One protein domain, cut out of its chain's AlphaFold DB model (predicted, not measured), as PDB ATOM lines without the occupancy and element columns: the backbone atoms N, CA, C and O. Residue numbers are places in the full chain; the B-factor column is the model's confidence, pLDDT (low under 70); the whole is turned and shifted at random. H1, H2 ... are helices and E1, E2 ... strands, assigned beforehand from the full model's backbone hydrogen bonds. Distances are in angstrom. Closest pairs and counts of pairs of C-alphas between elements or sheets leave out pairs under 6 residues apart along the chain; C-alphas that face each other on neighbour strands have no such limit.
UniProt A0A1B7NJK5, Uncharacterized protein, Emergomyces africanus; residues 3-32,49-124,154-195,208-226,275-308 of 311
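This is residues 3 to 32, 49 to 124, 154 to 195, 208 to 226 and 275 to 308 of the 311 residues of an uncharacterized protein of Emergomyces africanus (UniProt A0A1B7NJK5). A strongly twisted sheet of four strands, E4, E3, E5 and E6, curls round H6 and H7 on one face, while H1 and H3 cover its other face. The short helices H4 and H5 meet near one end of this body, and at the other end of the long axis lie E2 and the looped residues 102 to 124. The printed part has 201 residues with seven named helices and six named strands, in the order H1, H2, E1, H3, E2, E3, E4, H4, E5, E6, H5, H6, H7; the sheet runs E4, E3, E5, E6, all antiparallel, and the class is mixed, helices and strands. The whole is compact, with a radius of gyration of the C-alphas of 19.1 A and spans of 64 by 44 by 29 A.

The printed part begins at Ile 3, and H1, residues 14 to 28, starts with C-alpha 14 at (12.866, 40.274, -10.986) and is 21.5 A long. After a cut come H2, residues 51 to 54, E1, residues 66 to 68, H3, residues 80 to 93 and 19.9 A long, and E2, residues 99 to 101. After the next cut, E3, residues 158 to 165, runs 23.2 A from C-alpha 158 at (-0.182, 29.962, -2.425). E4 is residues 168 to 171, H4 residues 175 to 180, and E5 residues 183 to 191, 26.1 A long. E6, residues 210 to 218, is 22.6 A long and bends by 55 degrees at residue 213. H5 is residues 221 to 224, H6 residues 281 to 292, 16.4 A long, and H7 residues 297 to 306, 14.1 A long, ending with C-alpha 306 at (-3.935, 26.544, 8.532).

E3 and E5 are inner strands, antiparallel at 150 degrees, with N 160 and O 187 at 2.8 A. E3 and the edge strand E4 form a hairpin, with N 163 and O 170 at 2.9 A. E5 and the edge strand E6 are antiparallel at 157 degrees, with N 186 and O 216 at 2.8 A. E4, H4 and E5 form a split strand-helix-strand unit, two strands running the same way with E3 between them, and its crossover is right-handed. The domain has three layers, helices on both faces of the sheet: H1 and H3 on one face, H6 and H7 on the other. H1 has a height of 9.4 A over the sheet, and its closest C-alphas to E5 are those of Ala 25 and Ser 188, 6.0 A apart. H3 has a height of 5.0 A; the C-alphas of Ser 84 and Val 158 of E3 are its closest, 5.6 A apart. H1 and H3 are close but not clearly touching, at a steep tilt of 50 degrees. H6 and H7 touch only at the corner, where the C-alphas of Val 291 and Gly 298 are 4.6 A apart. The closest C-alphas of H6 and E6 are those of Leu 210 and Leu 292, 5.7 A apart. H4 only grazes the sheet with residues 177 to 180 and touches H5, the C-alphas of Ala 179 and Pro 221 being 5.3 A apart. H2 only just touches H1, with 3 pairs of C-alphas within 8 A, the closest those of Leu 26 and Leu 51 at 6.7 A. E1 and E2 pair with no named strand, but residues 3 to 4 pair with residues 67 to 68 of E1, parallel, and residues 99 to 101 of E2 with 108 to 109, antiparallel. Every O i to N i+4 pair is within hydrogen-bond range in H1, H3, H6 and H7, and 1 of 2 in H4; H2 and H5 are too short for such a pair.

The C-alphas farthest apart, those of Glu 104 and Asn 226, are 65.1 A apart. Residues 33 to 48, 125 to 153, 196 to 207 and 227 to 274 are not printed, with C-alpha gaps of 8.1, 14.3, 8.2 and 10.7 A. The links H2 to E1 and E1 to H3 are long. The mean pLDDT of the printed part is 87.8, and 14 residues are under 70, among them 30 to 32, 103 to 105 and 193 to 195.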
ATOM      1  N   ILE A   3       1.285  45.429  -5.305       92.25
ATOM      2  CA  ILE A   3       2.310  44.692  -4.568       92.25
ATOM      3  C   ILE A   3       3.635  45.336  -4.945       92.25
ATOM      4  O   ILE A   3       3.956  45.399  -6.132       92.25
ATOM      5  N   GLU A   4       4.368  45.826  -3.957       91.25
ATOM      6  CA  GLU A   4       5.642  46.502  -4.161       91.25
ATOM      7  C   GLU A   4       6.755  45.704  -3.489       91.25
ATOM      8  O   GLU A   4       6.691  45.355  -2.310       91.25
ATOM      9  N   ILE A   5       7.776  45.383  -4.281       90.94
ATOM     10  CA  ILE A   5       8.983  44.696  -3.834       90.94
ATOM     11  C   ILE A   5      10.148  45.605  -4.246       90.94
ATOM     12  O   ILE A   5      10.380  45.763  -5.448       90.94
ATOM     13  N   PRO A   6      10.867  46.233  -3.301       85.75
ATOM     14  CA  PRO A   6      11.998  47.078  -3.621       85.75
ATOM     15  C   PRO A   6      13.115  46.210  -4.204       85.75
ATOM     16  O   PRO A   6      13.515  45.198  -3.620       85.75
ATOM     17  N   GLY A   7      13.601  46.599  -5.380       78.25
ATOM     18  CA  GLY A   7      14.777  45.991  -5.985       78.25
ATOM     19  C   GLY A   7      16.051  46.388  -5.247       78.25
ATOM     20  O   GLY A   7      16.123  47.433  -4.604       78.25
ATOM     21  N   LEU A   8      17.093  45.562  -5.371       72.38
ATOM     22  CA  LEU A   8      18.439  45.963  -4.948       72.38
ATOM     23  C   LEU A   8      19.011  47.051  -5.874       72.38
ATOM     24  O   LEU A   8      19.902  47.805  -5.485       72.38
ATOM     25  N   ARG A   9      18.519  47.090  -7.115       81.06
ATOM     26  CA  ARG A   9      18.869  48.054  -8.152       81.06
ATOM     27  C   ARG A   9      17.619  48.449  -8.927       81.06
ATOM     28  O   ARG A   9      16.702  47.640  -9.055       81.06
ATOM     29  N   ASP A  10      17.631  49.653  -9.486       77.56
ATOM     30  CA  ASP A  10      16.511  50.196 -10.265       77.56
ATOM     31  C   ASP A  10      16.303  49.471 -11.612       77.56
ATOM     32  O   ASP A  10      15.230  49.561 -12.202       77.56
ATOM     33  N   ASP A  11      17.315  48.749 -12.107       83.38
ATOM     34  CA  ASP A  11      17.285  47.982 -13.359       83.38
ATOM     35  C   ASP A  11      16.910  46.499 -13.176       83.38
ATOM     36  O   ASP A  11      16.827  45.755 -14.157       83.38
ATOM     37  N   ASP A  12      16.670  46.053 -11.941       84.44
ATOM     38  CA  ASP A  12      16.275  44.673 -11.676       84.44
ATOM     39  C   ASP A  12      14.794  44.453 -12.012       84.44
ATOM     40  O   ASP A  12      13.890  44.996 -11.376       84.44
ATOM     41  N   ALA A  13      14.533  43.617 -13.016       88.25
ATOM     42  CA  ALA A  13      13.177  43.265 -13.422       88.25
ATOM     43  C   ALA A  13      12.551  42.166 -12.542       88.25
ATOM     44  O   ALA A  13      11.330  41.994 -12.555       88.25
ATOM     45  N   LEU A  14      13.352  41.404 -11.784       88.38
ATOM     46  CA  LEU A  14      12.866  40.274 -10.986       88.38
ATOM     47  C   LEU A  14      11.774  40.677  -9.973       88.38
ATOM     48  O   LEU A  14      10.750  39.991  -9.944       88.38
ATOM     49  N   PRO A  15      11.909  41.767  -9.190       91.19
ATOM     50  CA  PRO A  15      10.863  42.220  -8.271       91.19
ATOM     51  C   PRO A  15       9.522  42.489  -8.963       91.19
ATOM     52  O   PRO A  15       8.478  42.091  -8.451       91.19
ATOM     53  N   VAL A  16       9.545  43.082 -10.162       91.38
ATOM     54  CA  VAL A  16       8.336  43.352 -10.957       91.38
ATOM     55  C   VAL A  16       7.661  42.046 -11.374       91.38
ATOM     56  O   VAL A  16       6.449  41.894 -11.222       91.38
ATOM     57  N   PHE A  17       8.440  41.067 -11.846       91.88
ATOM     58  CA  PHE A  17       7.902  39.750 -12.188       91.88
ATOM     59  C   PHE A  17       7.310  39.043 -10.967       91.88
ATOM     60  O   PHE A  17       6.198  38.529 -11.051       91.88
ATOM     61  N   LEU A  18       8.011  39.031  -9.830       93.88
ATOM     62  CA  LEU A  18       7.524  38.420  -8.587       93.88
ATOM     63  C   LEU A  18       6.198  39.046  -8.135       93.88
ATOM     64  O   LEU A  18       5.251  38.313  -7.840       93.88
ATOM     65  N   ALA A  19       6.110  40.377  -8.155       93.75
ATOM     66  CA  ALA A  19       4.898  41.110  -7.810       93.75
ATOM     67  C   ALA A  19       3.722  40.722  -8.721       93.75
ATOM     68  O   ALA A  19       2.646  40.391  -8.221       93.75
ATOM     69  N   GLU A  20       3.920  40.672 -10.042       93.31
ATOM     70  CA  GLU A  20       2.857  40.278 -10.979       93.31
ATOM     71  C   GLU A  20       2.443  38.806 -10.837       93.31
ATOM     72  O   GLU A  20       1.255  38.492 -10.941       93.31
ATOM     73  N   MET A  21       3.376  37.892 -10.547       93.25
ATOM     74  CA  MET A  21       3.044  36.481 -10.299       93.25
ATOM     75  C   MET A  21       2.165  36.303  -9.058       93.25
ATOM     76  O   MET A  21       1.191  35.550  -9.090       93.25
ATOM     77  N   MET A  22       2.474  37.024  -7.979       93.62
ATOM     78  CA  MET A  22       1.678  36.999  -6.748       93.62
ATOM     79  C   MET A  22       0.322  37.678  -6.941       93.62
ATOM     80  O   MET A  22      -0.711  37.160  -6.510       93.62
ATOM     81  N   ARG A  23       0.311  38.824  -7.630       93.00
ATOM     82  CA  ARG A  23      -0.899  39.592  -7.931       93.00
ATOM     83  C   ARG A  23      -1.880  38.778  -8.770       93.00
ATOM     84  O   ARG A  23      -3.068  38.768  -8.459       93.00
ATOM     85  N   GLU A  24      -1.405  38.076  -9.798       92.00
ATOM     86  CA  GLU A  24      -2.244  37.194 -10.618       92.00
ATOM     87  C   GLU A  24      -2.933  36.128  -9.761       92.00
ATOM     88  O   GLU A  24      -4.156  36.004  -9.817       92.00
ATOM     89  N   ALA A  25      -2.177  35.403  -8.930       91.38
ATOM     90  CA  ALA A  25      -2.742  34.366  -8.068       91.38
ATOM     91  C   ALA A  25      -3.849  34.930  -7.163       91.38
ATOM     92  O   ALA A  25      -4.917  34.332  -7.037       91.38
ATOM     93  N   LEU A  26      -3.621  36.107  -6.574       90.69
ATOM     94  CA  LEU A  26      -4.570  36.780  -5.683       90.69
ATOM     95  C   LEU A  26      -5.834  37.275  -6.395       90.69
ATOM     96  O   LEU A  26      -6.908  37.242  -5.796       90.69
ATOM     97  N   MET A  27      -5.725  37.710  -7.652       86.75
ATOM     98  CA  MET A  27      -6.875  38.166  -8.441       86.75
ATOM     99  C   MET A  27      -7.728  37.009  -8.971       86.75
ATOM    100  O   MET A  27      -8.945  37.151  -9.045       86.75
ATOM    101  N   VAL A  28      -7.106  35.880  -9.324       84.94
ATOM    102  CA  VAL A  28      -7.808  34.674  -9.808       84.94
ATOM    103  C   VAL A  28      -8.416  33.878  -8.648       84.94
ATOM    104  O   VAL A  28      -9.421  33.186  -8.808       84.94
ATOM    105  N   SER A  29      -7.836  33.974  -7.450       76.25
ATOM    106  CA  SER A  29      -8.372  33.296  -6.272       76.25
ATOM    107  C   SER A  29      -9.769  33.828  -5.930       76.25
ATOM    108  O   SER A  29      -9.926  34.948  -5.435       76.25
ATOM    109  N   GLY A  30     -10.788  33.004  -6.192       64.31
ATOM    110  CA  GLY A  30     -12.195  33.321  -5.945       64.31
ATOM    111  C   GLY A  30     -13.036  33.652  -7.184       64.31
ATOM    112  O   GLY A  30     -14.262  33.652  -7.110       64.31
ATOM    113  N   SER A  31     -12.431  33.838  -8.362       56.91
ATOM    114  CA  SER A  31     -13.203  33.861  -9.610       56.91
ATOM    115  C   SER A  31     -13.650  32.430  -9.938       56.91
ATOM    116  O   SER A  31     -12.936  31.663 -10.591       56.91
ATOM    117  N   GLY A  32     -14.792  32.012  -9.398       51.94
ATOM    118  CA  GLY A  32     -15.441  30.777  -9.821       51.94
ATOM    119  C   GLY A  32     -15.793  30.887 -11.303       51.94
ATOM    120  O   GLY A  32     -16.538  31.778 -11.686       51.94
ATOM    121  N   GLN A  49     -16.889  35.135  -3.122       66.75
ATOM    122  CA  GLN A  49     -15.770  34.361  -2.597       66.75
ATOM    123  C   GLN A  49     -14.506  34.790  -3.338       66.75
ATOM    124  O   GLN A  49     -14.404  34.571  -4.527       66.75
ATOM    125  N   GLY A  50     -13.569  35.471  -2.677       76.94
ATOM    126  CA  GLY A  50     -12.368  36.006  -3.326       76.94
ATOM    127  C   GLY A  50     -11.838  37.250  -2.629       76.94
ATOM    128  O   GLY A  50     -12.547  37.870  -1.840       76.94
ATOM    129  N   LEU A  51     -10.592  37.641  -2.910       85.69
ATOM    130  CA  LEU A  51     -10.042  38.884  -2.352       85.69
ATOM    131  C   LEU A  51     -10.807  40.109  -2.873       85.69
ATOM    132  O   LEU A  51     -11.164  40.982  -2.094       85.69
ATOM    133  N   LYS A  52     -11.110  40.149  -4.179       85.31
ATOM    134  CA  LYS A  52     -11.837  41.265  -4.807       85.31
ATOM    135  C   LYS A  52     -13.188  41.506  -4.135       85.31
ATOM    136  O   LYS A  52     -13.484  42.638  -3.781       85.31
ATOM    137  N   GLY A  53     -13.960  40.441  -3.937       84.06
ATOM    138  CA  GLY A  53     -15.279  40.509  -3.319       84.06
ATOM    139  C   GLY A  53     -15.256  41.030  -1.885       84.06
ATOM    140  O   GLY A  53     -16.056  41.879  -1.513       84.06
ATOM    141  N   ARG A  54     -14.257  40.602  -1.106       86.25
ATOM    142  CA  ARG A  54     -14.056  41.021   0.292       86.25
ATOM    143  C   ARG A  54     -13.662  42.484   0.460       86.25
ATOM    144  O   ARG A  54     -13.808  43.024   1.548       86.25
ATOM    145  N   LEU A  55     -13.113  43.100  -0.583       90.38
ATOM    146  CA  LEU A  55     -12.691  44.496  -0.550       90.38
ATOM    147  C   LEU A  55     -13.809  45.452  -0.984       90.38
ATOM    148  O   LEU A  55     -13.644  46.657  -0.828       90.38
ATOM    149  N   VAL A  56     -14.929  44.964  -1.523       89.62
ATOM    150  CA  VAL A  56     -16.064  45.819  -1.897       89.62
ATOM    151  C   VAL A  56     -16.812  46.256  -0.639       89.62
ATOM    152  O   VAL A  56     -17.121  45.430   0.217       89.62
ATOM    153  N   ILE A  57     -17.106  47.553  -0.536       88.12
ATOM    154  CA  ILE A  57     -17.949  48.116   0.526       88.12
ATOM    155  C   ILE A  57     -19.381  48.269   0.004       88.12
ATOM    156  O   ILE A  57     -20.309  47.703   0.576       88.12
ATOM    157  N   ASN A  58     -19.544  48.997  -1.104       86.38
ATOM    158  CA  ASN A  58     -20.809  49.200  -1.814       86.38
ATOM    159  C   ASN A  58     -20.535  49.441  -3.318       86.38
ATOM    160  O   ASN A  58     -19.417  49.226  -3.789       86.38
ATOM    161  N   GLY A  59     -21.536  49.878  -4.091       84.06
ATOM    162  CA  GLY A  59     -21.390  50.104  -5.538       84.06
ATOM    163  C   GLY A  59     -20.393  51.208  -5.932       84.06
ATOM    164  O   GLY A  59     -19.892  51.193  -7.055       84.06
ATOM    165  N   GLY A  60     -20.085  52.145  -5.029       87.12
ATOM    166  CA  GLY A  60     -19.158  53.258  -5.277       87.12
ATOM    167  C   GLY A  60     -17.790  53.102  -4.609       87.12
ATOM    168  O   GLY A  60     -16.799  53.643  -5.100       87.12
ATOM    169  N   TRP A  61     -17.712  52.335  -3.519       89.19
ATOM    170  CA  TRP A  61     -16.554  52.299  -2.632       89.19
ATOM    171  C   TRP A  61     -15.988  50.891  -2.455       89.19
ATOM    172  O   TRP A  61     -16.704  49.900  -2.299       89.19
ATOM    173  N   HIS A  62     -14.660  50.810  -2.437       91.31
ATOM    174  CA  HIS A  62     -13.924  49.584  -2.157       91.31
ATOM    175  C   HIS A  62     -12.593  49.899  -1.476       91.31
ATOM    176  O   HIS A  62     -11.991  50.956  -1.673       91.31
ATOM    177  N   TRP A  63     -12.096  48.938  -0.713       92.00
ATOM    178  CA  TRP A  63     -10.775  48.973  -0.116       92.00
ATOM    179  C   TRP A  63      -9.693  48.780  -1.178       92.00
ATOM    180  O   TRP A  63      -9.701  47.821  -1.957       92.00
ATOM    181  N   ARG A  64      -8.685  49.653  -1.162       93.31
ATOM    182  CA  ARG A  64      -7.447  49.447  -1.912       93.31
ATOM    183  C   ARG A  64      -6.361  48.941  -0.973       93.31
ATOM    184  O   ARG A  64      -5.847  49.693  -0.158       93.31
ATOM    185  N   ILE A  65      -5.987  47.675  -1.138       93.25
ATOM    186  CA  ILE A  65      -4.873  47.072  -0.403       93.25
ATOM    187  C   ILE A  65      -3.534  47.316  -1.117       93.25
ATOM    188  O   ILE A  65      -3.444  47.187  -2.348       93.25
ATOM    189  N   TYR A  66      -2.520  47.652  -0.326       95.50
ATOM    190  CA  TYR A  66      -1.117  47.782  -0.714       95.50
ATOM    191  C   TYR A  66      -0.333  46.720   0.059       95.50
ATOM    192  O   TYR A  66      -0.515  46.595   1.271       95.50
ATOM    193  N   ILE A  67       0.457  45.906  -0.641       95.44
ATOM    194  CA  ILE A  67       1.316  44.890  -0.026       95.44
ATOM    195  C   ILE A  67       2.762  45.282  -0.285       95.44
ATOM    196  O   ILE A  67       3.280  45.052  -1.376       95.44
ATOM    197  N   ASP A  68       3.392  45.838   0.741       94.88
ATOM    198  CA  ASP A  68       4.787  46.257   0.693       94.88
ATOM    199  C   ASP A  68       5.658  45.155   1.294       94.88
ATOM    200  O   ASP A  68       5.489  44.745   2.445       94.88
ATOM    201  N   ILE A  69       6.581  44.635   0.495       93.19
ATOM    202  CA  ILE A  69       7.420  43.497   0.859       93.19
ATOM    203  C   ILE A  69       8.844  43.989   1.043       93.19
ATOM    204  O   ILE A  69       9.432  44.525   0.116       93.19
ATOM    205  N   LEU A  70       9.446  43.736   2.204       91.38
ATOM    206  CA  LEU A  70      10.852  44.050   2.454       91.38
ATOM    207  C   LEU A  70      11.680  42.766   2.572       91.38
ATOM    208  O   LEU A  70      11.522  41.997   3.520       91.38
ATOM    209  N   LEU A  71      12.599  42.549   1.628       88.12
ATOM    210  CA  LEU A  71      13.584  41.469   1.704       88.12
ATOM    211  C   LEU A  71      14.789  41.920   2.539       88.12
ATOM    212  O   LEU A  71      15.551  42.790   2.128       88.12
ATOM    213  N   LEU A  72      14.965  41.316   3.716       89.12
ATOM    214  CA  LEU A  72      16.028  41.693   4.660       89.12
ATOM    215  C   LEU A  72      17.413  41.162   4.269       89.12
ATOM    216  O   LEU A  72      18.431  41.739   4.643       89.12
ATOM    217  N   SER A  73      17.457  40.049   3.540       88.94
ATOM    218  CA  SER A  73      18.693  39.409   3.101       88.94
ATOM    219  C   SER A  73      18.575  38.950   1.652       88.94
ATOM    220  O   SER A  73      17.465  38.666   1.190       88.94
ATOM    221  N   PRO A  74      19.705  38.802   0.940       85.12
ATOM    222  CA  PRO A  74      19.709  38.152  -0.361       85.12
ATOM    223  C   PRO A  74      19.056  36.764  -0.267       85.12
ATOM    224  O   PRO A  74      19.335  36.029   0.687       85.12
ATOM    225  N   PRO A  75      18.181  36.396  -1.213       84.69
ATOM    226  CA  PRO A  75      17.474  35.129  -1.144       84.69
ATOM    227  C   PRO A  75      18.435  33.963  -1.421       84.69
ATOM    228  O   PRO A  75      19.270  34.025  -2.326       84.69
ATOM    229  N   LEU A  76      18.329  32.898  -0.620       85.19
ATOM    230  CA  LEU A  76      19.165  31.699  -0.762       85.19
ATOM    231  C   LEU A  76      18.748  30.831  -1.954       85.19
ATOM    232  O   LEU A  76      19.592  30.149  -2.518       85.19
ATOM    233  N   SER A  77      17.471  30.879  -2.335       89.62
ATOM    234  CA  SER A  77      16.858  30.214  -3.490       89.62
ATOM    235  C   SER A  77      15.923  31.201  -4.207       89.62
ATOM    236  O   SER A  77      15.985  32.407  -3.969       89.62
ATOM    237  N   TYR A  78      15.073  30.739  -5.123       92.75
ATOM    238  CA  TYR A  78      14.119  31.629  -5.784       92.75
ATOM    239  C   TYR A  78      13.048  32.105  -4.778       92.75
ATOM    240  O   TYR A  78      12.372  31.270  -4.182       92.75
ATOM    241  N   PRO A  79      12.849  33.421  -4.578       93.75
ATOM    242  CA  PRO A  79      12.116  33.945  -3.418       93.75
ATOM    243  C   PRO A  79      10.592  33.759  -3.475       93.75
ATOM    244  O   PRO A  79       9.919  33.962  -2.469       93.75
ATOM    245  N   LEU A  80      10.024  33.391  -4.628       94.31
ATOM    246  CA  LEU A  80       8.574  33.388  -4.847       94.31
ATOM    247  C   LEU A  80       7.762  32.547  -3.841       94.31
ATOM    248  O   LEU A  80       6.762  33.077  -3.355       94.31
ATOM    249  N   PRO A  81       8.143  31.301  -3.480       94.12
ATOM    250  CA  PRO A  81       7.403  30.534  -2.473       94.12
ATOM    251  C   PRO A  81       7.377  31.242  -1.127       94.12
ATOM    252  O   PRO A  81       6.311  31.407  -0.542       94.12
ATOM    253  N   LEU A  82       8.530  31.742  -0.674       94.38
ATOM    254  CA  LEU A  82       8.636  32.469   0.586       94.38
ATOM    255  C   LEU A  82       7.723  33.699   0.588       94.38
ATOM    256  O   LEU A  82       6.944  33.875   1.519       94.38
ATOM    257  N   LEU A  83       7.777  34.508  -0.473       95.25
ATOM    258  CA  LEU A  83       6.933  35.696  -0.616       95.25
ATOM    259  C   LEU A  83       5.441  35.357  -0.655       95.25
ATOM    260  O   LEU A  83       4.612  36.081  -0.100       95.25
ATOM    261  N   SER A  84       5.086  34.251  -1.305       95.62
ATOM    262  CA  SER A  84       3.708  33.783  -1.376       95.62
ATOM    263  C   SER A  84       3.187  33.345  -0.004       95.62
ATOM    264  O   SER A  84       2.100  33.766   0.392       95.62
ATOM    265  N   LEU A  85       3.974  32.573   0.754       94.50
ATOM    266  CA  LEU A  85       3.611  32.124   2.101       94.50
ATOM    267  C   LEU A  85       3.514  33.295   3.087       94.50
ATOM    268  O   LEU A  85       2.551  33.379   3.849       94.50
ATOM    269  N   THR A  86       4.464  34.232   3.061       94.19
ATOM    270  CA  THR A  86       4.417  35.411   3.940       94.19
ATOM    271  C   THR A  86       3.224  36.299   3.616       94.19
ATOM    272  O   THR A  86       2.543  36.757   4.529       94.19
ATOM    273  N   THR A  87       2.906  36.478   2.333       95.19
ATOM    274  CA  THR A  87       1.721  37.234   1.902       95.19
ATOM    275  C   THR A  87       0.429  36.549   2.320       95.19
ATOM    276  O   THR A  87      -0.496  37.216   2.778       95.19
ATOM    277  N   HIS A  88       0.363  35.219   2.224       94.12
ATOM    278  CA  HIS A  88      -0.769  34.449   2.725       94.12
ATOM    279  C   HIS A  88      -1.007  34.725   4.215       94.12
ATOM    280  O   HIS A  88      -2.115  35.089   4.606       94.12
ATOM    281  N   LEU A  89       0.033  34.606   5.043       93.44
ATOM    282  CA  LEU A  89      -0.069  34.846   6.486       93.44
ATOM    283  C   LEU A  89      -0.395  36.310   6.810       93.44
ATOM    284  O   LEU A  89      -1.251  36.572   7.654       93.44
ATOM    285  N   ALA A  90       0.223  37.258   6.102       94.12
ATOM    286  CA  ALA A  90      -0.052  38.681   6.264       94.12
ATOM    287  C   ALA A  90      -1.532  38.987   6.002       94.12
ATOM    288  O   ALA A  90      -2.192  39.606   6.841       94.12
ATOM    289  N   LEU A  91      -2.089  38.472   4.902       92.50
ATOM    290  CA  LEU A  91      -3.505  38.618   4.565       92.50
ATOM    291  C   LEU A  91      -4.426  37.960   5.599       92.50
ATOM    292  O   LEU A  91      -5.458  38.537   5.935       92.50
ATOM    293  N   LEU A  92      -4.052  36.801   6.152       90.31
ATOM    294  CA  LEU A  92      -4.807  36.172   7.242       90.31
ATOM    295  C   LEU A  92      -4.826  37.010   8.524       90.31
ATOM    296  O   LEU A  92      -5.825  36.991   9.242       90.31
ATOM    297  N   SER A  93      -3.753  37.749   8.803       91.00
ATOM    298  CA  SER A  93      -3.653  38.646   9.964       91.00
ATOM    299  C   SER A  93      -4.168  40.065   9.721       91.00
ATOM    300  O   SER A  93      -4.243  40.861  10.655       91.00
ATOM    301  N   THR A  94      -4.521  40.399   8.479       92.50
ATOM    302  CA  THR A  94      -4.950  41.751   8.117       92.50
ATOM    303  C   THR A  94      -6.349  42.014   8.654       92.50
ATOM    304  O   THR A  94      -7.285  41.259   8.375       92.50
ATOM    305  N   LYS A  95      -6.497  43.119   9.389       92.25
ATOM    306  CA  LYS A  95      -7.785  43.649   9.832       92.25
ATOM    307  C   LYS A  95      -8.166  44.882   9.028       92.25
ATOM    308  O   LYS A  95      -7.300  45.680   8.677       92.25
ATOM    309  N   LEU A  96      -9.457  45.042   8.786       91.94
ATOM    310  CA  LEU A  96     -10.056  46.243   8.229       91.94
ATOM    311  C   LEU A  96     -10.922  46.923   9.300       91.94
ATOM    312  O   LEU A  96     -11.539  46.223  10.110       91.94
ATOM    313  N   PRO A  97     -10.979  48.267   9.323       92.19
ATOM    314  CA  PRO A  97     -11.913  48.998  10.173       92.19
ATOM    315  C   PRO A  97     -13.340  48.484   9.992       92.19
ATOM    316  O   PRO A  97     -13.790  48.246   8.866       92.19
ATOM    317  N   ARG A  98     -14.049  48.303  11.107       91.25
ATOM    318  CA  ARG A  98     -15.428  47.820  11.085       91.25
ATOM    319  C   ARG A  98     -16.319  48.875  10.455       91.25
ATOM    320  O   ARG A  98     -16.267  50.044  10.826       91.25
ATOM    321  N   LEU A  99     -17.152  48.454   9.518       89.56
ATOM    322  CA  LEU A  99     -18.083  49.347   8.852       89.56
ATOM    323  C   LEU A  99     -19.330  49.565   9.724       89.56
ATOM    324  O   LEU A  99     -19.894  48.608  10.257       89.56
ATOM    325  N   ILE A 100     -19.752  50.820   9.876       86.50
ATOM    326  CA  ILE A 100     -20.952  51.204  10.635       86.50
ATOM    327  C   ILE A 100     -22.146  51.384   9.694       86.50
ATOM    328  O   ILE A 100     -23.232  50.895   9.999       86.50
ATOM    329  N   SER A 101     -21.946  52.044   8.550       82.81
ATOM    330  CA  SER A 101     -22.975  52.262   7.528       82.81
ATOM    331  C   SER A 101     -22.468  51.861   6.140       82.81
ATOM    332  O   SER A 101     -21.362  52.217   5.735       82.81
ATOM    333  N   LYS A 102     -23.288  51.090   5.412       71.06
ATOM    334  CA  LYS A 102     -23.055  50.693   4.009       71.06
ATOM    335  C   LYS A 102     -23.811  51.572   3.003       71.06
ATOM    336  O   LYS A 102     -23.378  51.682   1.856       71.06
ATOM    337  N   ASP A 103     -24.910  52.186   3.447       65.00
ATOM    338  CA  ASP A 103     -26.034  52.556   2.576       65.00
ATOM    339  C   ASP A 103     -26.110  54.032   2.166       65.00
ATOM    340  O   ASP A 103     -27.140  54.469   1.659       65.00
ATOM    341  N   GLU A 104     -25.043  54.819   2.312       60.03
ATOM    342  CA  GLU A 104     -25.056  56.220   1.874       60.03
ATOM    343  C   GLU A 104     -23.760  56.614   1.152       60.03
ATOM    344  O   GLU A 104     -22.765  55.887   1.172       60.03
ATOM    345  N   GLU A 105     -23.827  57.749   0.452       69.19
ATOM    346  CA  GLU A 105     -22.820  58.349  -0.439       69.19
ATOM    347  C   GLU A 105     -21.375  58.300   0.105       69.19
ATOM    348  O   GLU A 105     -20.439  58.211  -0.694       69.19
ATOM    349  N   ASP A 106     -21.207  58.258   1.437       83.88
ATOM    350  CA  ASP A 106     -19.931  58.139   2.151       83.88
ATOM    351  C   ASP A 106     -19.952  57.024   3.239       83.88
ATOM    352  O   ASP A 106     -20.756  57.092   4.177       83.88
ATOM    353  N   PRO A 107     -19.099  55.980   3.149       87.25
ATOM    354  CA  PRO A 107     -19.030  54.907   4.143       87.25
ATOM    355  C   PRO A 107     -18.453  55.375   5.487       87.25
ATOM    356  O   PRO A 107     -17.359  55.936   5.542       87.25
ATOM    357  N   MET A 108     -19.134  55.065   6.597       89.38
ATOM    358  CA  MET A 108     -18.627  55.359   7.945       89.38
ATOM    359  C   MET A 108     -17.976  54.143   8.606       89.38
ATOM    360  O   MET A 108     -18.512  53.031   8.561       89.38
ATOM    361  N   PHE A 109     -16.872  54.379   9.314       91.31
ATOM    362  CA  PHE A 109     -16.087  53.347   9.991       91.31
ATOM    363  C   PHE A 109     -16.036  53.571  11.500       91.31
ATOM    364  O   PHE A 109     -16.168  54.691  11.987       91.31
ATOM    365  N   ASP A 110     -15.849  52.479  12.230       90.81
ATOM    366  CA  ASP A 110     -15.565  52.493  13.659       90.81
ATOM    367  C   ASP A 110     -14.102  52.888  13.910       90.81
ATOM    368  O   ASP A 110     -13.190  52.308  13.313       90.81
ATOM    369  N   ASP A 111     -13.890  53.857  14.802       89.12
ATOM    370  CA  ASP A 111     -12.561  54.325  15.211       89.12
ATOM    371  C   ASP A 111     -11.870  53.346  16.178       89.12
ATOM    372  O   ASP A 111     -10.654  53.425  16.389       89.12
ATOM    373  N   ASP A 112     -12.615  52.414  16.786       91.38
ATOM    374  CA  ASP A 112     -12.036  51.429  17.695       91.38
ATOM    375  C   ASP A 112     -11.311  50.313  16.929       91.38
ATOM    376  O   ASP A 112     -11.915  49.411  16.338       91.38
ATOM    377  N   TRP A 113      -9.979  50.310  17.009       86.69
ATOM    378  CA  TRP A 113      -9.150  49.240  16.450       86.69
ATOM    379  C   TRP A 113      -9.485  47.856  17.030       86.69
ATOM    380  O   TRP A 113      -9.296  46.836  16.360       86.69
ATOM    381  N   ALA A 114      -9.993  47.785  18.265       89.06
ATOM    382  CA  ALA A 114     -10.414  46.520  18.861       89.06
ATOM    383  C   ALA A 114     -11.652  45.929  18.169       89.06
ATOM    384  O   ALA A 114     -11.815  44.707  18.176       89.06
ATOM    385  N   ALA A 115     -12.476  46.766  17.531       90.44
ATOM    386  CA  ALA A 115     -13.645  46.354  16.761       90.44
ATOM    387  C   ALA A 115     -13.308  45.924  15.321       90.44
ATOM    388  O   ALA A 115     -14.176  45.380  14.643       90.44
ATOM    389  N   ALA A 116     -12.073  46.143  14.851       91.50
ATOM    390  CA  ALA A 116     -11.661  45.839  13.484       91.50
ATOM    391  C   ALA A 116     -11.804  44.343  13.140       91.50
ATOM    392  O   ALA A 116     -11.446  43.450  13.921       91.50
ATOM    393  N   GLU A 117     -12.286  44.072  11.930       89.81
ATOM    394  CA  GLU A 117     -12.625  42.733  11.455       89.81
ATOM    395  C   GLU A 117     -11.520  42.163  10.570       89.81
ATOM    396  O   GLU A 117     -10.883  42.877   9.800       89.81
ATOM    397  N   TYR A 118     -11.284  40.854  10.650       90.06
ATOM    398  CA  TYR A 118     -10.292  40.208   9.793       90.06
ATOM    399  C   TYR A 118     -10.784  40.131   8.347       90.06
ATOM    400  O   TYR A 118     -11.885  39.649   8.084       90.06
ATOM    401  N   LEU A 119      -9.913  40.495   7.404       89.38
ATOM    402  CA  LEU A 119     -10.164  40.364   5.965       89.38
ATOM    403  C   LEU A 119     -10.529  38.918   5.585       89.38
ATOM    404  O   LEU A 119     -11.403  38.662   4.749       89.38
ATOM    405  N   TYR A 120      -9.872  37.962   6.241       86.81
ATOM    406  CA  TYR A 120     -10.159  36.540   6.134       86.81
ATOM    407  C   TYR A 120     -10.684  36.006   7.473       86.81
ATOM    408  O   TYR A 120      -9.972  36.087   8.475       86.81
ATOM    409  N   PRO A 121     -11.888  35.403   7.513       79.69
ATOM    410  CA  PRO A 121     -12.442  34.845   8.737       79.69
ATOM    411  C   PRO A 121     -11.480  33.863   9.415       79.69
ATOM    412  O   PRO A 121     -10.926  32.946   8.788       79.69
ATOM    413  N   ARG A 122     -11.282  34.047  10.723       76.94
ATOM    414  CA  ARG A 122     -10.526  33.103  11.551       76.94
ATOM    415  C   ARG A 122     -11.436  31.960  11.991       76.94
ATOM    416  O   ARG A 122     -12.641  32.141  12.159       76.94
ATOM    417  N   ARG A 123     -10.857  30.771  12.195       67.00
ATOM    418  CA  ARG A 123     -11.573  29.703  12.901       67.00
ATOM    419  C   ARG A 123     -11.837  30.211  14.316       67.00
ATOM    420  O   ARG A 123     -10.891  30.556  15.016       67.00
ATOM    421  N   GLN A 124     -13.100  30.291  14.718       58.72
ATOM    422  CA  GLN A 124     -13.423  30.607  16.103       58.72
ATOM    423  C   GLN A 124     -12.957  29.436  16.982       58.72
ATOM    424  O   GLN A 124     -13.353  28.296  16.717       58.72
ATOM    425  N   PHE A 154     -12.582  30.458   3.110       75.56
ATOM    426  CA  PHE A 154     -11.773  30.781   1.943       75.56
ATOM    427  C   PHE A 154     -10.430  31.366   2.405       75.56
ATOM    428  O   PHE A 154     -10.399  32.185   3.327       75.56
ATOM    429  N   ARG A 155      -9.324  30.926   1.802       86.12
ATOM    430  CA  ARG A 155      -7.957  31.302   2.189       86.12
ATOM    431  C   ARG A 155      -7.245  32.002   1.033       86.12
ATOM    432  O   ARG A 155      -7.589  31.740  -0.123       86.12
ATOM    433  N   PRO A 156      -6.257  32.869   1.314       91.69
ATOM    434  CA  PRO A 156      -5.383  33.382   0.271       91.69
ATOM    435  C   PRO A 156      -4.724  32.226  -0.507       91.69
ATOM    436  O   PRO A 156      -4.501  31.150   0.054       91.69
ATOM    437  N   PRO A 157      -4.429  32.412  -1.799       93.75
ATOM    438  CA  PRO A 157      -3.722  31.418  -2.592       93.75
ATOM    439  C   PRO A 157      -2.260  31.286  -2.154       93.75
ATOM    440  O   PRO A 157      -1.716  32.164  -1.482       93.75
ATOM    441  N   VAL A 158      -1.621  30.200  -2.583       95.38
ATOM    442  CA  VAL A 158      -0.182  29.962  -2.425       95.38
ATOM    443  C   VAL A 158       0.436  29.572  -3.760       95.38
ATOM    444  O   VAL A 158      -0.199  28.909  -4.578       95.38
ATOM    445  N   THR A 159       1.685  29.963  -3.979       97.00
ATOM    446  CA  THR A 159       2.455  29.645  -5.179       97.00
ATOM    447  C   THR A 159       3.615  28.737  -4.805       97.00
ATOM    448  O   THR A 159       4.523  29.129  -4.077       97.00
ATOM    449  N   LEU A 160       3.581  27.513  -5.322       96.88
ATOM    450  CA  LEU A 160       4.625  26.513  -5.143       96.88
ATOM    451  C   LEU A 160       5.649  26.629  -6.268       96.88
ATOM    452  O   LEU A 160       5.280  26.794  -7.432       96.88
ATOM    453  N   LEU A 161       6.929  26.489  -5.937       97.19
ATOM    454  CA  LEU A 161       7.991  26.380  -6.930       97.19
ATOM    455  C   LEU A 161       8.353  24.915  -7.139       97.19
ATOM    456  O   LEU A 161       8.575  24.173  -6.182       97.19
ATOM    457  N   VAL A 162       8.408  24.516  -8.404       97.25
ATOM    458  CA  VAL A 162       8.657  23.138  -8.815       97.25
ATOM    459  C   VAL A 162       9.684  23.133  -9.932       97.25
ATOM    460  O   VAL A 162       9.555  23.891 -10.891       97.25
ATOM    461  N   ILE A 163      10.678  22.255  -9.850       96.06
ATOM    462  CA  ILE A 163      11.605  22.007 -10.959       96.06
ATOM    463  C   ILE A 163      11.408  20.620 -11.547       96.06
ATOM    464  O   ILE A 163      10.919  19.702 -10.885       96.06
ATOM    465  N   SER A 164      11.839  20.468 -12.796       94.19
ATOM    466  CA  SER A 164      12.016  19.163 -13.419       94.19
ATOM    467  C   SER A 164      13.450  18.961 -13.889       94.19
ATOM    468  O   SER A 164      14.011  19.838 -14.550       94.19
ATOM    469  N   VAL A 165      13.999  17.780 -13.612       91.44
ATOM    470  CA  VAL A 165      15.268  17.285 -14.169       91.44
ATOM    471  C   VAL A 165      14.968  15.939 -14.823       91.44
ATOM    472  O   VAL A 165      14.762  14.935 -14.138       91.44
ATOM    473  N   GLY A 166      14.846  15.925 -16.150       86.62
ATOM    474  CA  GLY A 166      14.318  14.786 -16.887       86.62
ATOM    475  C   GLY A 166      12.876  14.481 -16.473       86.62
ATOM    476  O   GLY A 166      11.963  15.282 -16.682       86.62
ATOM    477  N   ASP A 167      12.665  13.304 -15.884       89.31
ATOM    478  CA  ASP A 167      11.364  12.870 -15.360       89.31
ATOM    479  C   ASP A 167      11.206  13.065 -13.842       89.31
ATOM    480  O   ASP A 167      10.115  12.834 -13.313       89.31
ATOM    481  N   ASN A 168      12.258  13.529 -13.161       93.25
ATOM    482  CA  ASN A 168      12.235  13.820 -11.731       93.25
ATOM    483  C   ASN A 168      11.602  15.185 -11.476       93.25
ATOM    484  O   ASN A 168      11.847  16.138 -12.216       93.25
ATOM    485  N   ILE A 169      10.801  15.269 -10.418       96.69
ATOM    486  CA  ILE A 169      10.075  16.473 -10.014       96.69
ATOM    487  C   ILE A 169      10.448  16.772  -8.567       96.69
ATOM    488  O   ILE A 169      10.321  15.892  -7.716       96.69
ATOM    489  N   ILE A 170      10.898  17.997  -8.305       96.69
ATOM    490  CA  ILE A 170      11.348  18.442  -6.980       96.69
ATOM    491  C   ILE A 170      10.571  19.708  -6.613       96.69
ATOM    492  O   ILE A 170      10.440  20.620  -7.434       96.69
ATOM    493  N   PHE A 171      10.030  19.732  -5.396       96.69
ATOM    494  CA  PHE A 171       9.312  20.864  -4.809       96.69
ATOM    495  C   PHE A 171      10.234  21.629  -3.862       96.69
ATOM    496  O   PHE A 171      11.074  21.008  -3.221       96.69
ATOM    497  N   ASP A 172      10.047  22.948  -3.781       94.56
ATOM    498  CA  ASP A 172      10.870  23.862  -2.971       94.56
ATOM    499  C   ASP A 172      12.389  23.683  -3.181       94.56
ATOM    500  O   ASP A 172      13.135  23.379  -2.250       94.56
ATOM    501  N   PRO A 173      12.861  23.810  -4.435       96.31
ATOM    502  CA  PRO A 173      14.236  23.483  -4.766       96.31
ATOM    503  C   PRO A 173      15.243  24.494  -4.211       96.31
ATOM    504  O   PRO A 173      15.013  25.711  -4.196       96.31
ATOM    505  N   SER A 174      16.425  23.991  -3.860       94.81
ATOM    506  CA  SER A 174      17.583  24.815  -3.517       94.81
ATOM    507  C   SER A 174      18.118  25.573  -4.741       94.81
ATOM    508  O   SER A 174      17.797  25.276  -5.895       94.81
ATOM    509  N   ARG A 175      18.987  26.565  -4.518       93.44
ATOM    510  CA  ARG A 175      19.646  27.294  -5.615       93.44
ATOM    511  C   ARG A 175      20.480  26.378  -6.506       93.44
ATOM    512  O   ARG A 175      20.504  26.574  -7.720       93.44
ATOM    513  N   GLU A 176      21.153  25.400  -5.917       92.81
ATOM    514  CA  GLU A 176      21.973  24.415  -6.619       92.81
ATOM    515  C   GLU A 176      21.099  23.494  -7.479       92.81
ATOM    516  O   GLU A 176      21.444  23.210  -8.624       92.81
ATOM    517  N   GLU A 177      19.932  23.100  -6.971       94.19
ATOM    518  CA  GLU A 177      18.958  22.291  -7.710       94.19
ATOM    519  C   GLU A 177      18.334  23.073  -8.877       94.19
ATOM    520  O   GLU A 177      18.207  22.551  -9.985       94.19
ATOM    521  N   ILE A 178      18.021  24.357  -8.674       93.62
ATOM    522  CA  ILE A 178      17.547  25.253  -9.742       93.62
ATOM    523  C   ILE A 178      18.619  25.438 -10.825       93.62
ATOM    524  O   ILE A 178      18.289  25.512 -12.010       93.62
ATOM    525  N   ALA A 179      19.900  25.501 -10.451       90.88
ATOM    526  CA  ALA A 179      20.994  25.727 -11.396       90.88
ATOM    527  C   ALA A 179      21.128  24.607 -12.442       90.88
ATOM    528  O   ALA A 179      21.549  24.878 -13.568       90.88
ATOM    529  N   VAL A 180      20.732  23.379 -12.095       89.81
ATOM    530  CA  VAL A 180      20.748  22.207 -12.989       89.81
ATOM    531  C   VAL A 180      19.365  21.847 -13.545       89.81
ATOM    532  O   VAL A 180      19.244  20.921 -14.345       89.81
ATOM    533  N   ALA A 181      18.313  22.567 -13.145       92.12
ATOM    534  CA  ALA A 181      16.941  22.282 -13.546       92.12
ATOM    535  C   ALA A 181      16.738  22.455 -15.054       92.12
ATOM    536  O   ALA A 181      17.092  23.482 -15.622       92.12
ATOM    537  N   GLU A 182      16.082  21.504 -15.714       90.00
ATOM    538  CA  GLU A 182      15.701  21.655 -17.125       90.00
ATOM    539  C   GLU A 182      14.543  22.644 -17.303       90.00
ATOM    540  O   GLU A 182      14.419  23.305 -18.340       90.00
ATOM    541  N   ALA A 183      13.682  22.730 -16.290       92.19
ATOM    542  CA  ALA A 183      12.607  23.700 -16.223       92.19
ATOM    543  C   ALA A 183      12.222  24.021 -14.785       92.19
ATOM    544  O   ALA A 183      12.318  23.168 -13.902       92.19
ATOM    545  N   VAL A 184      11.742  25.247 -14.597       94.81
ATOM    546  CA  VAL A 184      11.228  25.772 -13.335       94.81
ATOM    547  C   VAL A 184       9.799  26.254 -13.589       94.81
ATOM    548  O   VAL A 184       9.540  26.983 -14.548       94.81
ATOM    549  N   LEU A 185       8.862  25.827 -12.749       95.69
ATOM    550  CA  LEU A 185       7.450  26.180 -12.813       95.69
ATOM    551  C   LEU A 185       6.999  26.766 -11.474       95.69
ATOM    552  O   LEU A 185       7.223  26.174 -10.420       95.69
ATOM    553  N   ALA A 186       6.318  27.904 -11.533       96.81
ATOM    554  CA  ALA A 186       5.551  28.460 -10.431       96.81
ATOM    555  C   ALA A 186       4.089  28.028 -10.584       96.81
ATOM    556  O   ALA A 186       3.452  28.344 -11.589       96.81
ATOM    557  N   VAL A 187       3.574  27.280  -9.611       97.12
ATOM    558  CA  VAL A 187       2.229  26.695  -9.618       97.12
ATOM    559  C   VAL A 187       1.410  27.334  -8.507       97.12
ATOM    560  O   VAL A 187       1.626  27.055  -7.328       97.12
ATOM    561  N   SER A 188       0.469  28.193  -8.881       96.06
ATOM    562  CA  SER A 188      -0.418  28.884  -7.948       96.06
ATOM    563  C   SER A 188      -1.684  28.074  -7.715       96.06
ATOM    564  O   SER A 188      -2.368  27.690  -8.667       96.06
ATOM    565  N   VAL A 189      -2.021  27.844  -6.451       94.00
ATOM    566  CA  VAL A 189      -3.211  27.107  -6.027       94.00
ATOM    567  C   VAL A 189      -4.001  27.886  -4.988       94.00
ATOM    568  O   VAL A 189      -3.454  28.662  -4.208       94.00
ATOM    569  N   GLY A 190      -5.308  27.667  -4.973       90.56
ATOM    570  CA  GLY A 190      -6.217  28.204  -3.968       90.56
ATOM    571  C   GLY A 190      -7.298  27.186  -3.646       90.56
ATOM    572  O   GLY A 190      -7.430  26.168  -4.326       90.56
ATOM    573  N   ARG A 191      -8.094  27.443  -2.610       85.44
ATOM    574  CA  ARG A 191      -9.272  26.611  -2.350       85.44
ATOM    575  C   ARG A 191     -10.404  26.993  -3.292       85.44
ATOM    576  O   ARG A 191     -10.733  28.171  -3.410       85.44
ATOM    577  N   GLY A 192     -10.977  25.993  -3.956       71.31
ATOM    578  CA  GLY A 192     -12.212  26.163  -4.709       71.31
ATOM    579  C   GLY A 192     -13.411  26.312  -3.773       71.31
ATOM    580  O   GLY A 192     -13.373  25.863  -2.624       71.31
ATOM    581  N   ALA A 193     -14.477  26.932  -4.279       61.59
ATOM    582  CA  ALA A 193     -15.790  26.830  -3.656       61.59
ATOM    583  C   ALA A 193     -16.178  25.346  -3.583       61.59
ATOM    584  O   ALA A 193     -15.944  24.612  -4.547       61.59
ATOM    585  N   ALA A 194     -16.748  24.902  -2.459       53.72
ATOM    586  CA  ALA A 194     -17.326  23.568  -2.364       53.72
ATOM    587  C   ALA A 194     -18.364  23.422  -3.480       53.72
ATOM    588  O   ALA A 194     -19.439  24.016  -3.425       53.72
ATOM    589  N   SER A 195     -18.040  22.663  -4.525       45.59
ATOM    590  CA  SER A 195     -19.055  22.251  -5.476       45.59
ATOM    591  C   SER A 195     -19.996  21.316  -4.728       45.59
ATOM    592  O   SER A 195     -19.593  20.218  -4.354       45.59
ATOM    593  N   ASN A 208     -12.771  21.090   0.873       63.03
ATOM    594  CA  ASN A 208     -12.675  22.018  -0.260       63.03
ATOM    595  C   ASN A 208     -11.488  21.639  -1.151       63.03
ATOM    596  O   ASN A 208     -10.334  21.840  -0.764       63.03
ATOM    597  N   ALA A 209     -11.780  21.106  -2.339       77.31
ATOM    598  CA  ALA A 209     -10.763  20.700  -3.294       77.31
ATOM    599  C   ALA A 209      -9.889  21.900  -3.694       77.31
ATOM    600  O   ALA A 209     -10.370  23.023  -3.896       77.31
ATOM    601  N   LEU A 210      -8.583  21.662  -3.801       87.25
ATOM    602  CA  LEU A 210      -7.665  22.663  -4.323       87.25
ATOM    603  C   LEU A 210      -7.932  22.890  -5.807       87.25
ATOM    604  O   LEU A 210      -8.094  21.948  -6.582       87.25
ATOM    605  N   LYS A 211      -7.935  24.159  -6.199       89.88
ATOM    606  CA  LYS A 211      -8.035  24.608  -7.580       89.88
ATOM    607  C   LYS A 211      -6.684  25.150  -8.027       89.88
ATOM    608  O   LYS A 211      -6.040  25.923  -7.318       89.88
ATOM    609  N   LEU A 212      -6.282  24.765  -9.233       92.81
ATOM    610  CA  LEU A 212      -5.172  25.393  -9.938       92.81
ATOM    611  C   LEU A 212      -5.595  26.781 -10.426       92.81
ATOM    612  O   LEU A 212      -6.604  26.902 -11.117       92.81
ATOM    613  N   LEU A 213      -4.825  27.810 -10.080       92.19
ATOM    614  CA  LEU A 213      -5.107  29.198 -10.456       92.19
ATOM    615  C   LEU A 213      -4.253  29.637 -11.643       92.19
ATOM    616  O   LEU A 213      -4.773  30.170 -12.616       92.19
ATOM    617  N   SER A 214      -2.943  29.397 -11.580       93.75
ATOM    618  CA  SER A 214      -2.030  29.707 -12.679       93.75
ATOM    619  C   SER A 214      -0.783  28.826 -12.655       93.75
ATOM    620  O   SER A 214      -0.390  28.292 -11.615       93.75
ATOM    621  N   ILE A 215      -0.166  28.655 -13.828       94.94
ATOM    622  CA  ILE A 215       1.156  28.042 -13.985       94.94
ATOM    623  C   ILE A 215       2.017  28.998 -14.798       94.94
ATOM    624  O   ILE A 215       1.661  29.344 -15.926       94.94
ATOM    625  N   ARG A 216       3.174  29.381 -14.263       93.31
ATOM    626  CA  ARG A 216       4.161  30.196 -14.975       93.31
ATOM    627  C   ARG A 216       5.470  29.450 -15.117       93.31
ATOM    628  O   ARG A 216       5.918  28.783 -14.193       93.31
ATOM    629  N   THR A 217       6.075  29.564 -16.294       92.50
ATOM    630  CA  THR A 217       7.425  29.048 -16.531       92.50
ATOM    631  C   THR A 217       8.432  30.130 -16.186       92.50
ATOM    632  O   THR A 217       8.270  31.272 -16.608       92.50
ATOM    633  N   ILE A 218       9.453  29.760 -15.422       91.88
ATOM    634  CA  ILE A 218      10.592  30.608 -15.075       91.88
ATOM    635  C   ILE A 218      11.801  30.054 -15.823       91.88
ATOM    636  O   ILE A 218      11.989  28.836 -15.879       91.88
ATOM    637  N   ASP A 219      12.612  30.928 -16.413       89.12
ATOM    638  CA  ASP A 219      13.822  30.498 -17.105       89.12
ATOM    639  C   ASP A 219      14.881  30.023 -16.095       89.12
ATOM    640  O   ASP A 219      15.330  30.813 -15.259       89.12
ATOM    641  N   PRO A 220      15.292  28.740 -16.137       89.50
ATOM    642  CA  PRO A 220      16.348  28.253 -15.266       89.50
ATOM    643  C   PRO A 220      17.725  28.760 -15.729       89.50
ATOM    644  O   PRO A 220      17.972  28.858 -16.938       89.50
ATOM    645  N   PRO A 221      18.679  28.968 -14.800       87.06
ATOM    646  CA  PRO A 221      20.065  29.318 -15.130       87.06
ATOM    647  C   PRO A 221      20.751  28.301 -16.053       87.06
ATOM    648  O   PRO A 221      21.628  28.659 -16.836       87.06
ATOM    649  N   SER A 222      20.318  27.039 -15.994       84.94
ATOM    650  CA  SER A 222      20.820  25.930 -16.805       84.94
ATOM    651  C   SER A 222      20.773  26.218 -18.315       84.94
ATOM    652  O   SER A 222      21.677  25.817 -19.045       84.94
ATOM    653  N   ARG A 223      19.782  26.987 -18.795       83.12
ATOM    654  CA  ARG A 223      19.642  27.373 -20.212       83.12
ATOM    655  C   ARG A 223      20.732  28.320 -20.700       83.12
ATOM    656  O   ARG A 223      20.956  28.402 -21.903       83.12
ATOM    657  N   LEU A 224      21.395  29.025 -19.787       81.38
ATOM    658  CA  LEU A 224      22.480  29.956 -20.097       81.38
ATOM    659  C   LEU A 224      23.852  29.269 -20.117       81.38
ATOM    660  O   LEU A 224      24.859  29.913 -20.403       81.38
ATOM    661  N   THR A 225      23.909  27.972 -19.810       81.88
ATOM    662  CA  THR A 225      25.158  27.209 -19.828       81.88
ATOM    663  C   THR A 225      25.413  26.619 -21.210       81.88
ATOM    664  O   THR A 225      24.505  26.105 -21.864       81.88
ATOM    665  N   ASN A 226      26.666  26.680 -21.663       83.31
ATOM    666  CA  ASN A 226      27.068  25.998 -22.888       83.31
ATOM    667  C   ASN A 226      26.953  24.475 -22.701       83.31
ATOM    668  O   ASN A 226      27.186  23.980 -21.592       83.31
ATOM    669  N   ARG A 275      18.630  21.715 -22.033       74.31
ATOM    670  CA  ARG A 275      17.456  21.212 -22.734       74.31
ATOM    671  C   ARG A 275      16.959  22.255 -23.732       74.31
ATOM    672  O   ARG A 275      16.688  23.398 -23.367       74.31
ATOM    673  N   ARG A 276      16.796  21.847 -24.990       69.88
ATOM    674  CA  ARG A 276      16.216  22.694 -26.039       69.88
ATOM    675  C   ARG A 276      14.711  22.449 -26.138       69.88
ATOM    676  O   ARG A 276      14.267  21.309 -26.253       69.88
ATOM    677  N   GLY A 277      13.922  23.522 -26.090       75.69
ATOM    678  CA  GLY A 277      12.456  23.474 -26.164       75.69
ATOM    679  C   GLY A 277      11.737  23.502 -24.807       75.69
ATOM    680  O   GLY A 277      12.325  23.771 -23.760       75.69
ATOM    681  N   GLY A 278      10.420  23.276 -24.834       77.94
ATOM    682  CA  GLY A 278       9.541  23.348 -23.659       77.94
ATOM    683  C   GLY A 278       9.429  22.038 -22.869       77.94
ATOM    684  O   GLY A 278       9.819  20.968 -23.340       77.94
ATOM    685  N   VAL A 279       8.864  22.114 -21.663       86.75
ATOM    686  CA  VAL A 279       8.616  20.959 -20.776       86.75
ATOM    687  C   VAL A 279       7.656  19.960 -21.427       86.75
ATOM    688  O   VAL A 279       6.684  20.354 -22.075       86.75
ATOM    689  N   LYS A 280       7.890  18.650 -21.243       90.56
ATOM    690  CA  LYS A 280       6.946  17.618 -21.708       90.56
ATOM    691  C   LYS A 280       5.580  17.844 -21.047       90.56
ATOM    692  O   LYS A 280       5.493  17.953 -19.826       90.56
ATOM    693  N   ARG A 281       4.492  17.817 -21.827       92.00
ATOM    694  CA  ARG A 281       3.119  17.959 -21.293       92.00
ATOM    695  C   ARG A 281       2.791  16.912 -20.221       92.00
ATOM    696  O   ARG A 281       2.090  17.219 -19.264       92.00
ATOM    697  N   SER A 282       3.342  15.703 -20.346       94.44
ATOM    698  CA  SER A 282       3.213  14.643 -19.340       94.44
ATOM    699  C   SER A 282       3.852  15.017 -17.998       94.44
ATOM    700  O   SER A 282       3.277  14.725 -16.955       94.44
ATOM    701  N   VAL A 283       5.001  15.702 -18.004       94.44
ATOM    702  CA  VAL A 283       5.661  16.197 -16.785       94.44
ATOM    703  C   VAL A 283       4.791  17.262 -16.124       94.44
ATOM    704  O   VAL A 283       4.490  17.130 -14.943       94.44
ATOM    705  N   VAL A 284       4.297  18.245 -16.886       94.56
ATOM    706  CA  VAL A 284       3.385  19.282 -16.365       94.56
ATOM    707  C   VAL A 284       2.123  18.656 -15.763       94.56
ATOM    708  O   VAL A 284       1.743  18.985 -14.644       94.56
ATOM    709  N   SER A 285       1.508  17.691 -16.455       95.50
ATOM    710  CA  SER A 285       0.334  16.966 -15.951       95.50
ATOM    711  C   SER A 285       0.624  16.216 -14.644       95.50
ATOM    712  O   SER A 285      -0.185  16.268 -13.718       95.50
ATOM    713  N   ARG A 286       1.797  15.575 -14.517       96.38
ATOM    714  CA  ARG A 286       2.226  14.938 -13.259       96.38
ATOM    715  C   ARG A 286       2.426  15.953 -12.136       96.38
ATOM    716  O   ARG A 286       1.996  15.672 -11.023       96.38
ATOM    717  N   ILE A 287       3.035  17.106 -12.418       96.25
ATOM    718  CA  ILE A 287       3.221  18.188 -11.437       96.25
ATOM    719  C   ILE A 287       1.861  18.642 -10.906       96.25
ATOM    720  O   ILE A 287       1.630  18.586  -9.701       96.25
ATOM    721  N   VAL A 288       0.931  18.987 -11.800       95.81
ATOM    722  CA  VAL A 288      -0.428  19.410 -11.421       95.81
ATOM    723  C   VAL A 288      -1.130  18.329 -10.604       95.81
ATOM    724  O   VAL A 288      -1.703  18.621  -9.558       95.81
ATOM    725  N   LYS A 289      -1.030  17.060 -11.017       95.12
ATOM    726  CA  LYS A 289      -1.606  15.939 -10.268       95.12
ATOM    727  C   LYS A 289      -1.009  15.808  -8.866       95.12
ATOM    728  O   LYS A 289      -1.750  15.543  -7.932       95.12
ATOM    729  N   MET A 290       0.303  15.968  -8.695       95.56
ATOM    730  CA  MET A 290       0.941  15.882  -7.374       95.56
ATOM    731  C   MET A 290       0.586  17.048  -6.456       95.56
ATOM    732  O   MET A 290       0.526  16.847  -5.244       95.56
ATOM    733  N   VAL A 291       0.327  18.225  -7.026       95.38
ATOM    734  CA  VAL A 291      -0.105  19.410  -6.280       95.38
ATOM    735  C   VAL A 291      -1.573  19.306  -5.856       95.38
ATOM    736  O   VAL A 291      -1.878  19.609  -4.709       95.38
ATOM    737  N   LEU A 292      -2.468  18.878  -6.755       92.69
ATOM    738  CA  LEU A 292      -3.923  18.906  -6.531       92.69
ATOM    739  C   LEU A 292      -4.515  17.615  -5.952       92.69
ATOM    740  O   LEU A 292      -5.663  17.632  -5.510       92.69
ATOM    741  N   LYS A 293      -3.804  16.480  -6.008       90.12
ATOM    742  CA  LYS A 293      -4.313  15.222  -5.434       90.12
ATOM    743  C   LYS A 293      -4.567  15.390  -3.934       90.12
ATOM    744  O   LYS A 293      -3.853  16.136  -3.268       90.12
ATOM    745  N   LYS A 294      -5.507  14.606  -3.405       86.62
ATOM    746  CA  LYS A 294      -5.704  14.491  -1.959       86.62
ATOM    747  C   LYS A 294      -4.430  13.959  -1.284       86.62
ATOM    748  O   LYS A 294      -3.842  12.995  -1.786       86.62
ATOM    749  N   GLY A 295      -4.003  14.573  -0.184       87.19
ATOM    750  CA  GLY A 295      -2.704  14.332   0.453       87.19
ATOM    751  C   GLY A 295      -1.532  14.658  -0.478       87.19
ATOM    752  O   GLY A 295      -0.518  13.964  -0.489       87.19
ATOM    753  N   GLY A 296      -1.729  15.605  -1.395       90.88
ATOM    754  CA  GLY A 296      -0.692  16.141  -2.265       90.88
ATOM    755  C   GLY A 296       0.020  17.324  -1.626       90.88
ATOM    756  O   GLY A 296      -0.420  17.863  -0.615       90.88
ATOM    757  N   VAL A 297       1.086  17.784  -2.282       94.69
ATOM    758  CA  VAL A 297       1.936  18.865  -1.756       94.69
ATOM    759  C   VAL A 297       1.140  20.153  -1.538       94.69
ATOM    760  O   VAL A 297       1.352  20.859  -0.559       94.69
ATOM    761  N   GLY A 298       0.186  20.459  -2.425       93.25
ATOM    762  CA  GLY A 298      -0.662  21.636  -2.256       93.25
ATOM    763  C   GLY A 298      -1.546  21.554  -1.011       93.25
ATOM    764  O   GLY A 298      -1.746  22.567  -0.347       93.25
ATOM    765  N   GLU A 299      -2.067  20.367  -0.689       90.75
ATOM    766  CA  GLU A 299      -2.937  20.174   0.477       90.75
ATOM    767  C   GLU A 299      -2.122  20.220   1.764       90.75
ATOM    768  O   GLU A 299      -2.497  20.957   2.668       90.75
ATOM    769  N   GLU A 300      -0.964  19.556   1.791       92.75
ATOM    770  CA  GLU A 300      -0.030  19.587   2.921       92.75
ATOM    771  C   GLU A 300       0.401  21.019   3.269       92.75
ATOM    772  O   GLU A 300       0.371  21.417   4.434       92.75
ATOM    773  N   VAL A 301       0.750  21.834   2.265       93.69
ATOM    774  CA  VAL A 301       1.145  23.236   2.483       93.69
ATOM    775  C   VAL A 301      -0.031  24.070   2.990       93.69
ATOM    776  O   VAL A 301       0.118  24.827   3.949       93.69
ATOM    777  N   MET A 302      -1.209  23.941   2.374       90.19
ATOM    778  CA  MET A 302      -2.394  24.706   2.778       90.19
ATOM    779  C   MET A 302      -2.899  24.311   4.169       90.19
ATOM    780  O   MET A 302      -3.335  25.182   4.918       90.19
ATOM    781  N   GLU A 303      -2.833  23.029   4.527       88.38
ATOM    782  CA  GLU A 303      -3.150  22.522   5.866       88.38
ATOM    783  C   GLU A 303      -2.124  22.998   6.901       88.38
ATOM    784  O   GLU A 303      -2.504  23.473   7.972       88.38
ATOM    785  N   GLY A 304      -0.832  22.960   6.561       89.75
ATOM    786  CA  GLY A 304       0.242  23.466   7.415       89.75
ATOM    787  C   GLY A 304       0.070  24.947   7.750       89.75
ATOM    788  O   GLY A 304       0.117  25.327   8.920       89.75
ATOM    789  N   LEU A 305      -0.222  25.782   6.747       89.62
ATOM    790  CA  LEU A 305      -0.529  27.208   6.941       89.62
ATOM    791  C   LEU A 305      -1.761  27.435   7.815       89.62
ATOM    792  O   LEU A 305      -1.854  28.413   8.551       89.62
ATOM    793  N   GLU A 306      -2.709  26.515   7.755       83.12
ATOM    794  CA  GLU A 306      -3.935  26.544   8.532       83.12
ATOM    795  C   GLU A 306      -3.765  26.192  10.011       83.12
ATOM    796  O   GLU A 306      -4.666  26.471  10.812       83.12
ATOM    797  N   GLY A 307      -2.655  25.548  10.360       80.56
ATOM    798  CA  GLY A 307      -2.234  25.316  11.736       80.56
ATOM    799  C   GLY A 307      -1.500  26.508  12.353       80.56
ATOM    800  O   GLY A 307      -1.277  26.511  13.560       80.56
ATOM    801  N   VAL A 308      -1.128  27.519  11.559       84.44
ATOM    802  CA  VAL A 308      -0.397  28.688  12.058       84.44
ATOM    803  C   VAL A 308      -1.363  29.647  12.753       84.44
ATOM    804  O   VAL A 308      -2.242  30.242  12.128       84.44
TER     805      VAL A 308